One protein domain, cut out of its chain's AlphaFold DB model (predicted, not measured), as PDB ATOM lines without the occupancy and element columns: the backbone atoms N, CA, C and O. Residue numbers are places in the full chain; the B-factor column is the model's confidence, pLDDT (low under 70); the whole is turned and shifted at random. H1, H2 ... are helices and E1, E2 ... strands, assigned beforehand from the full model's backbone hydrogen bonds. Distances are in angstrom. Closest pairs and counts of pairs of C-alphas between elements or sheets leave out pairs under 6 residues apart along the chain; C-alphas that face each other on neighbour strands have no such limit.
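This is residues 136 to 198 of the 198 residues of the protein "Putative exonuclease" of Beauveria bassiana D1-5 (UniProt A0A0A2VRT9). Picture a long, thin, two-legged rod: the strands E1 and E2 pair side by side at one end, the helices H1 and H2 make a loose helical hairpin farther along, and the loop of residues 160 to 174 closes the other end. The chain goes out through E1 and H1, turns in that loop and comes back through H2 and E2, and its last residue, Lys 198, lies near the first printed one. The printed part has 63 residues, with two named helices and two named strands in the order E1, H1, H2, E2; the sheet, E1 - E2, is antiparallel and the class is mixed, helices and strands. It is extended, with a radius of gyration of the C-alphas of 18.4 A and spans of 63 by 21 by 10 A.

Start with the sheet. Find C-alpha 138 at (2.239, 19.612, -10.271); from there E1, residues 138 to 142, runs 13.1 A. Its partner E2, residues 193 to 197, runs 13.8 A and ends at C-alpha 197, at (0.011, 15.886, -9.989). Then look for C-alpha 175 at (46.000, 12.330, -6.353), where H2, residues 175 to 188, begins its 19.4 A. H1, residues 150 to 159, measures 14.4 A from first to last C-alpha.

Look first at E1 and E2, antiparallel neighbours with 171 degrees between their directions. The C-alphas of Tyr 142 and Gly 193 face each other at 4.3 A, and those of Ala 138 and Val 197 at 4.4 A. Here N 139 and O 196 are within hydrogen-bond range at 2.8 A, as are N 194 and O 141 at 2.8 A. Moving outward, you reach H1 and H2, a helical hairpin whose helices only just touch, with 3 pairs of C-alphas within 8 A. Their closest C-alphas are those of Val 151 and Leu 181, 7.2 A apart, and H2 touches H1 with residues 177 to 181 alone. They run opposite ways at a steep tilt of 36 degrees, only just past shallow. In both H1 and H2 every O i to N i+4 pair is within hydrogen-bond range. E1 and H2 are apart, and so are H1 and E2.

Look for the two C-alphas farthest apart at Cys 136 and Gly 163, 62.8 A from each other, while those of Cys 136 and Lys 198 are 5.4 A apart. The printed part has no cut, and it ends at the chain's last residue. The link from H1 to H2 is long, with 15 residues; the one from E1 to H1 is short, with 7, and the one from H2 to E2 is tight, with 4. In the B-factor column the mean pLDDT of the printed part is 80.1, and you will find values under 70 at residues 145 to 151 and residue 188 of this model.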
ATOM      1  N   CYS A 136      -5.136  19.782 -10.403       94.88
ATOM      2  CA  CYS A 136      -4.299  19.967 -11.588       94.88
ATOM      3  C   CYS A 136      -2.986  20.727 -11.323       94.88
ATOM      4  O   CYS A 136      -2.439  21.354 -12.232       94.88
ATOM      5  N   THR A 137      -2.455  20.657 -10.098       96.25
ATOM      6  CA  THR A 137      -1.163  21.264  -9.742       96.25
ATOM      7  C   THR A 137      -0.069  20.206  -9.685       96.25
ATOM      8  O   THR A 137      -0.222  19.180  -9.022       96.25
ATOM      9  N   ALA A 138       1.057  20.462 -10.354       96.69
ATOM     10  CA  ALA A 138       2.239  19.612 -10.271       96.69
ATOM     11  C   ALA A 138       3.110  19.993  -9.065       96.69
ATOM     12  O   ALA A 138       3.473  21.158  -8.900       96.69
ATOM     13  N   LEU A 139       3.493  19.002  -8.260       97.38
ATOM     14  CA  LEU A 139       4.470  19.132  -7.183       97.38
ATOM     15  C   LEU A 139       5.731  18.353  -7.545       97.38
ATOM     16  O   LEU A 139       5.682  17.144  -7.772       97.38
ATOM     17  N   LEU A 140       6.860  19.057  -7.586       96.62
ATOM     18  CA  LEU A 140       8.181  18.483  -7.816       96.62
ATOM     19  C   LEU A 140       9.011  18.665  -6.546       96.62
ATOM     20  O   LEU A 140       9.279  19.793  -6.137       96.62
ATOM     21  N   VAL A 141       9.439  17.558  -5.946       95.12
ATOM     22  CA  VAL A 141      10.337  17.542  -4.788       95.12
ATOM     23  C   VAL A 141      11.632  16.881  -5.219       95.12
ATOM     24  O   VAL A 141      11.623  15.749  -5.683       95.12
ATOM     25  N   TYR A 142      12.752  17.570  -5.070       91.50
ATOM     26  CA  TYR A 142      14.065  17.022  -5.383       91.50
ATOM     27  C   TYR A 142      15.006  17.270  -4.216       91.50
ATOM     28  O   TYR A 142      14.996  18.344  -3.613       91.50
ATOM     29  N   SER A 143      15.832  16.279  -3.899       86.44
ATOM     30  CA  SER A 143      16.955  16.505  -3.003       86.44
ATOM     31  C   SER A 143      17.984  17.376  -3.722       86.44
ATOM     32  O   SER A 143      18.255  17.192  -4.912       86.44
ATOM     33  N   GLY A 144      18.588  18.314  -2.994       77.00
ATOM     34  CA  GLY A 144      19.791  18.993  -3.466       77.00
ATOM     35  C   GLY A 144      20.968  18.023  -3.621       77.00
ATOM     36  O   GLY A 144      20.839  16.808  -3.454       77.00
ATOM     37  N   SER A 145      22.142  18.571  -3.920       69.19
ATOM     38  CA  SER A 145      23.382  17.806  -3.814       69.19
ATOM     39  C   SER A 145      23.747  17.589  -2.343       69.19
ATOM     40  O   SER A 145      23.657  18.533  -1.561       69.19
ATOM     41  N   GLY A 146      24.218  16.394  -1.983       65.75
ATOM     42  CA  GLY A 146      24.878  16.168  -0.689       65.75
ATOM     43  C   GLY A 146      26.201  16.940  -0.569       65.75
ATOM     44  O   GLY A 146      26.616  17.602  -1.523       65.75
ATOM     45  N   ASP A 147      26.891  16.841   0.572       64.88
ATOM     46  CA  ASP A 147      28.204  17.477   0.762       64.88
ATOM     47  C   ASP A 147      29.362  16.579   0.275       64.88
ATOM     48  O   ASP A 147      29.650  15.551   0.892       64.88
ATOM     49  N   PRO A 148      30.077  16.943  -0.807       60.84
ATOM     50  CA  PRO A 148      31.285  16.234  -1.204       60.84
ATOM     51  C   PRO A 148      32.547  16.737  -0.488       60.84
ATOM     52  O   PRO A 148      33.607  16.138  -0.651       60.84
ATOM     53  N   GLN A 149      32.484  17.854   0.244       66.31
ATOM     54  CA  GLN A 149      33.654  18.616   0.687       66.31
ATOM     55  C   GLN A 149      34.183  18.229   2.070       66.31
ATOM     56  O   GLN A 149      35.231  18.749   2.452       66.31
ATOM     57  N   ALA A 150      33.553  17.302   2.798       66.75
ATOM     58  CA  ALA A 150      33.982  16.902   4.144       66.75
ATOM     59  C   ALA A 150      35.486  16.552   4.232       66.75
ATOM     60  O   ALA A 150      36.199  17.029   5.120       66.75
ATOM     61  N   VAL A 151      36.007  15.794   3.257       67.12
ATOM     62  CA  VAL A 151      37.430  15.401   3.190       67.12
ATOM     63  C   VAL A 151      38.339  16.609   2.920       67.12
ATOM     64  O   VAL A 151      39.385  16.766   3.551       67.12
ATOM     65  N   GLN A 152      37.921  17.512   2.029       72.50
ATOM     66  CA  GLN A 152      38.679  18.719   1.690       72.50
ATOM     67  C   GLN A 152      38.690  19.739   2.835       72.50
ATOM     68  O   GLN A 152      39.709  20.387   3.082       72.50
ATOM     69  N   ALA A 153      37.575  19.879   3.550       72.31
ATOM     70  CA  ALA A 153      37.466  20.739   4.720       72.31
ATOM     71  C   ALA A 153      38.401  20.268   5.846       72.31
ATOM     72  O   ALA A 153      39.099  21.092   6.444       72.31
ATOM     73  N   ARG A 154      38.481  18.949   6.082       74.44
ATOM     74  CA  ARG A 154      39.398  18.346   7.062       74.44
ATOM     75  C   ARG A 154      40.863  18.614   6.719       74.44
ATOM     76  O   ARG A 154      41.588  19.124   7.571       74.44
ATOM     77  N   TRP A 155      41.270  18.378   5.468       76.62
ATOM     78  CA  TRP A 155      42.631  18.697   5.022       76.62
ATOM     79  C   TRP A 155      42.965  20.181   5.209       76.62
ATOM     80  O   TRP A 155      43.977  20.497   5.826       76.62
ATOM     81  N   ARG A 156      42.101  21.104   4.753       76.62
ATOM     82  CA  ARG A 156      42.341  22.553   4.914       76.62
ATOM     83  C   ARG A 156      42.508  22.954   6.378       76.62
ATOM     84  O   ARG A 156      43.346  23.799   6.678       76.62
ATOM     85  N   LYS A 157      41.716  22.375   7.285       78.12
ATOM     86  CA  LYS A 157      41.800  22.663   8.724       78.12
ATOM     87  C   LYS A 157      43.143  22.217   9.301       78.12
ATOM     88  O   LYS A 157      43.784  22.980  10.020       78.12
ATOM     89  N   GLU A 158      43.580  21.009   8.969       79.00
ATOM     90  CA  GLU A 158      44.833  20.447   9.477       79.00
ATOM     91  C   GLU A 158      46.060  21.121   8.856       79.00
ATOM     92  O   GLU A 158      46.987  21.473   9.578       79.00
ATOM     93  N   TYR A 159      46.030  21.382   7.549       76.38
ATOM     94  CA  TYR A 159      47.108  22.051   6.822       76.38
ATOM     95  C   TYR A 159      47.319  23.502   7.279       76.38
ATOM     96  O   TYR A 159      48.450  23.954   7.409       76.38
ATOM     97  N   ASN A 160      46.237  24.235   7.571       80.44
ATOM     98  CA  ASN A 160      46.324  25.621   8.046       80.44
ATOM     99  C   ASN A 160      46.612  25.734   9.554       80.44
ATOM    100  O   ASN A 160      46.714  26.850  10.067       80.44
ATOM    101  N   THR A 161      46.716  24.617  10.285       82.06
ATOM    102  CA  THR A 161      47.041  24.643  11.716       82.06
ATOM    103  C   THR A 161      48.539  24.930  11.894       82.06
ATOM    104  O   THR A 161      49.362  24.148  11.412       82.06
ATOM    105  N   PRO A 162      48.927  26.014  12.595       75.81
ATOM    106  CA  PRO A 162      50.331  26.362  12.780       75.81
ATOM    107  C   PRO A 162      51.120  25.225  13.439       75.81
ATOM    108  O   PRO A 162      50.711  24.694  14.467       75.81
ATOM    109  N   GLY A 163      52.266  24.873  12.856       77.69
ATOM    110  CA  GLY A 163      53.181  23.870  13.407       77.69
ATOM    111  C   GLY A 163      52.922  22.425  12.978       77.69
ATOM    112  O   GLY A 163      53.765  21.585  13.275       77.69
ATOM    113  N   ARG A 164      51.837  22.130  12.247       76.38
ATOM    114  CA  ARG A 164      51.643  20.800  11.651       76.38
ATOM    115  C   ARG A 164      52.525  20.616  10.425       76.38
ATOM    116  O   ARG A 164      52.513  21.438   9.508       76.38
ATOM    117  N   LYS A 165      53.276  19.518  10.401       79.38
ATOM    118  CA  LYS A 165      54.051  19.107   9.224       79.38
ATOM    119  C   LYS A 165      53.204  18.232   8.308       79.38
ATOM    120  O   LYS A 165      52.244  17.610   8.749       79.38
ATOM    121  N   TRP A 166      53.579  18.173   7.032       74.44
ATOM    122  CA  TRP A 166      52.893  17.366   6.016       74.44
ATOM    123  C   TRP A 166      52.670  15.909   6.456       74.44
ATOM    124  O   TRP A 166      51.569  15.381   6.320       74.44
ATOM    125  N   ASP A 167      53.688  15.301   7.069       79.81
ATOM    126  CA  ASP A 167      53.657  13.908   7.531       79.81
ATOM    127  C   ASP A 167      52.728  13.680   8.738       79.81
ATOM    128  O   ASP A 167      52.378  12.548   9.054       79.81
ATOM    129  N   GLU A 168      52.302  14.756   9.405       77.94
ATOM    130  CA  GLU A 168      51.423  14.741  10.580       77.94
ATOM    131  C   GLU A 168      49.952  15.022  10.208       77.94
ATOM    132  O   GLU A 168      49.079  15.098  11.080       77.94
ATOM    133  N   LEU A 169      49.657  15.212   8.916       76.69
ATOM    134  CA  LEU A 169      48.298  15.396   8.415       76.69
ATOM    135  C   LEU A 169      47.596  14.041   8.300       76.69
ATOM    136  O   LEU A 169      48.116  13.107   7.696       76.69
ATOM    137  N   SER A 170      46.379  13.949   8.837       72.50
ATOM    138  CA  SER A 170      45.563  12.731   8.740       72.50
ATOM    139  C   SER A 170      44.950  12.535   7.354       72.50
ATOM    140  O   SER A 170      44.544  11.434   6.997       72.50
ATOM    141  N   VAL A 171      44.902  13.611   6.571       73.31
ATOM    142  CA  VAL A 171      44.600  13.600   5.145       73.31
ATOM    143  C   VAL A 171      45.743  14.340   4.474       73.31
ATOM    144  O   VAL A 171      45.913  15.531   4.711       73.31
ATOM    145  N   GLN A 172      46.539  13.660   3.663       81.06
ATOM    146  CA  GLN A 172      47.535  14.305   2.810       81.06
ATOM    147  C   GLN A 172      46.874  14.539   1.461       81.06
ATOM    148  O   GLN A 172      46.304  13.611   0.913       81.06
ATOM    149  N   TRP A 173      46.869  15.762   0.932       80.38
ATOM    150  CA  TRP A 173      46.159  16.025  -0.322       80.38
ATOM    151  C   TRP A 173      46.980  15.534  -1.516       80.38
ATOM    152  O   TRP A 173      47.785  16.285  -2.067       80.38
ATOM    153  N   THR A 174      46.810  14.265  -1.884       85.75
ATOM    154  CA  THR A 174      47.457  13.643  -3.044       85.75
ATOM    155  C   THR A 174      46.442  13.367  -4.161       85.75
ATOM    156  O   THR A 174      45.258  13.695  -4.045       85.75
ATOM    157  N   ASP A 175      46.892  12.755  -5.262       83.38
ATOM    158  CA  ASP A 175      46.000  12.330  -6.353       83.38
ATOM    159  C   ASP A 175      44.931  11.328  -5.868       83.38
ATOM    160  O   ASP A 175      43.813  11.311  -6.381       83.38
ATOM    161  N   VAL A 176      45.213  10.542  -4.821       83.44
ATOM    162  CA  VAL A 176      44.239   9.606  -4.233       83.44
ATOM    163  C   VAL A 176      43.057  10.362  -3.621       83.44
ATOM    164  O   VAL A 176      41.900  10.049  -3.915       83.44
ATOM    165  N   GLU A 177      43.322  11.389  -2.818       80.25
ATOM    166  CA  GLU A 177      42.308  12.232  -2.182       80.25
ATOM    167  C   GLU A 177      41.569  13.084  -3.213       80.25
ATOM    168  O   GLU A 177      40.355  13.270  -3.105       80.25
ATOM    169  N   GLU A 178      42.263  13.552  -4.254       81.12
ATOM    170  CA  GLU A 178      41.632  14.272  -5.356       81.12
ATOM    171  C   GLU A 178      40.649  13.374  -6.130       81.12
ATOM    172  O   GLU A 178      39.518  13.780  -6.423       81.12
ATOM    173  N   GLN A 179      41.033  12.131  -6.432       83.19
ATOM    174  CA  GLN A 179      40.140  11.155  -7.060       83.19
ATOM    175  C   GLN A 179      38.986  10.752  -6.135       83.19
ATOM    176  O   GLN A 179      37.846  10.630  -6.598       83.19
ATOM    177  N   ALA A 180      39.242  10.588  -4.836       80.25
ATOM    178  CA  ALA A 180      38.207  10.314  -3.843       80.25
ATOM    179  C   ALA A 180      37.194  11.464  -3.757       80.25
ATOM    180  O   ALA A 180      35.988  11.212  -3.781       80.25
ATOM    181  N   LEU A 181      37.655  12.720  -3.771       79.31
ATOM    182  CA  LEU A 181      36.796  13.903  -3.827       79.31
ATOM    183  C   LEU A 181      35.941  13.909  -5.100       79.31
ATOM    184  O   LEU A 181      34.742  14.167  -5.030       79.31
ATOM    185  N   LYS A 182      36.521  13.599  -6.268       81.81
ATOM    186  CA  LYS A 182      35.773  13.521  -7.537       81.81
ATOM    187  C   LYS A 182      34.663  12.465  -7.477       81.81
ATOM    188  O   LYS A 182      33.539  12.745  -7.896       81.81
ATOM    189  N   ARG A 183      34.941  11.283  -6.914       81.25
ATOM    190  CA  ARG A 183      33.939  10.217  -6.712       81.25
ATOM    191  C   ARG A 183      32.865  10.629  -5.702       81.25
ATOM    192  O   ARG A 183      31.680  10.436  -5.963       81.25
ATOM    193  N   ALA A 184      33.261  11.247  -4.591       75.19
ATOM    194  CA  ALA A 184      32.336  11.780  -3.596       75.19
ATOM    195  C   ALA A 184      31.438  12.872  -4.193       75.19
ATOM    196  O   ALA A 184      30.237  12.855  -3.963       75.19
ATOM    197  N   ALA A 185      31.973  13.754  -5.042       74.56
ATOM    198  CA  ALA A 185      31.206  14.756  -5.781       74.56
ATOM    199  C   ALA A 185      30.214  14.140  -6.770       74.56
ATOM    200  O   ALA A 185      29.097  14.637  -6.896       74.56
ATOM    201  N   GLN A 186      30.579  13.053  -7.452       77.62
ATOM    202  CA  GLN A 186      29.640  12.322  -8.306       77.62
ATOM    203  C   GLN A 186      28.507  11.688  -7.491       77.62
ATOM    204  O   GLN A 186      27.347  11.832  -7.864       77.62
ATOM    205  N   LYS A 187      28.818  11.062  -6.353       75.38
ATOM    206  CA  LYS A 187      27.811  10.492  -5.446       75.38
ATOM    207  C   LYS A 187      26.945  11.570  -4.787       75.38
ATOM    208  O   LYS A 187      25.738  11.430  -4.703       75.38
ATOM    209  N   ALA A 188      27.522  12.693  -4.382       68.94
ATOM    210  CA  ALA A 188      26.774  13.818  -3.830       68.94
ATOM    211  C   ALA A 188      25.784  14.415  -4.845       68.94
ATOM    212  O   ALA A 188      24.789  15.012  -4.450       68.94
ATOM    213  N   ARG A 189      26.033  14.243  -6.151       70.62
ATOM    214  CA  ARG A 189      25.107  14.628  -7.227       70.62
ATOM    215  C   ARG A 189      24.006  13.598  -7.487       70.62
ATOM    216  O   ARG A 189      23.042  13.949  -8.162       70.62
ATOM    217  N   SER A 190      24.122  12.360  -6.998       76.00
ATOM    218  CA  SER A 190      23.015  11.404  -7.077       76.00
ATOM    219  C   SER A 190      21.968  11.784  -6.033       76.00
ATOM    220  O   SER A 190      22.132  11.495  -4.851       76.00
ATOM    221  N   GLY A 191      20.935  12.496  -6.482       76.31
ATOM    222  CA  GLY A 191      19.788  12.894  -5.675       76.31
ATOM    223  C   GLY A 191      18.559  12.022  -5.923       76.31
ATOM    224  O   GLY A 191      18.547  11.164  -6.806       76.31
ATOM    225  N   ILE A 192      17.512  12.278  -5.150       85.25
ATOM    226  CA  ILE A 192      16.196  11.653  -5.282       85.25
ATOM    227  C   ILE A 192      15.214  12.724  -5.757       85.25
ATOM    228  O   ILE A 192      15.267  13.866  -5.298       85.25
ATOM    229  N   GLY A 193      14.325  12.362  -6.680       89.75
ATOM    230  CA  GLY A 193      13.263  13.230  -7.180       89.75
ATOM    231  C   GLY A 193      11.908  12.538  -7.102       89.75
ATOM    232  O   GLY A 193      11.768  11.403  -7.548       89.75
ATOM    233  N   PHE A 194      10.915  13.239  -6.571       93.44
ATOM    234  CA  PHE A 194       9.512  12.849  -6.548       93.44
ATOM    235  C   PHE A 194       8.703  13.858  -7.355       93.44
ATOM    236  O   PHE A 194       8.913  15.068  -7.252       93.44
ATOM    237  N   ILE A 195       7.773  13.360  -8.162       95.12
ATOM    238  CA  ILE A 195       6.884  14.183  -8.978       95.12
ATOM    239  C   ILE A 195       5.478  13.625  -8.826       95.12
ATOM    240  O   ILE A 195       5.273  12.420  -8.948       95.12
ATOM    241  N   THR A 196       4.516  14.504  -8.573       95.44
ATOM    242  CA  THR A 196       3.098  14.150  -8.541       95.44
ATOM    243  C   THR A 196       2.252  15.276  -9.125       95.44
ATOM    244  O   THR A 196       2.679  16.432  -9.154       95.44
ATOM    245  N   VAL A 197       1.056  14.936  -9.597       95.94
ATOM    246  CA  VAL A 197       0.011  15.886  -9.989       95.94
ATOM    247  C   VAL A 197      -1.214  15.565  -9.150       95.94
ATOM    248  O   VAL A 197      -1.601  14.398  -9.066       95.94
ATOM    249  N   LYS A 198      -1.782  16.587  -8.514       91.69
ATOM    250  CA  LYS A 198      -2.985  16.452  -7.692       91.69
ATOM    251  C   LYS A 198      -4.263  16.505  -8.518       91.69
ATOM    252  O   LYS A 198      -4.329  17.357  -9.433       91.69
TER     253      LYS A 198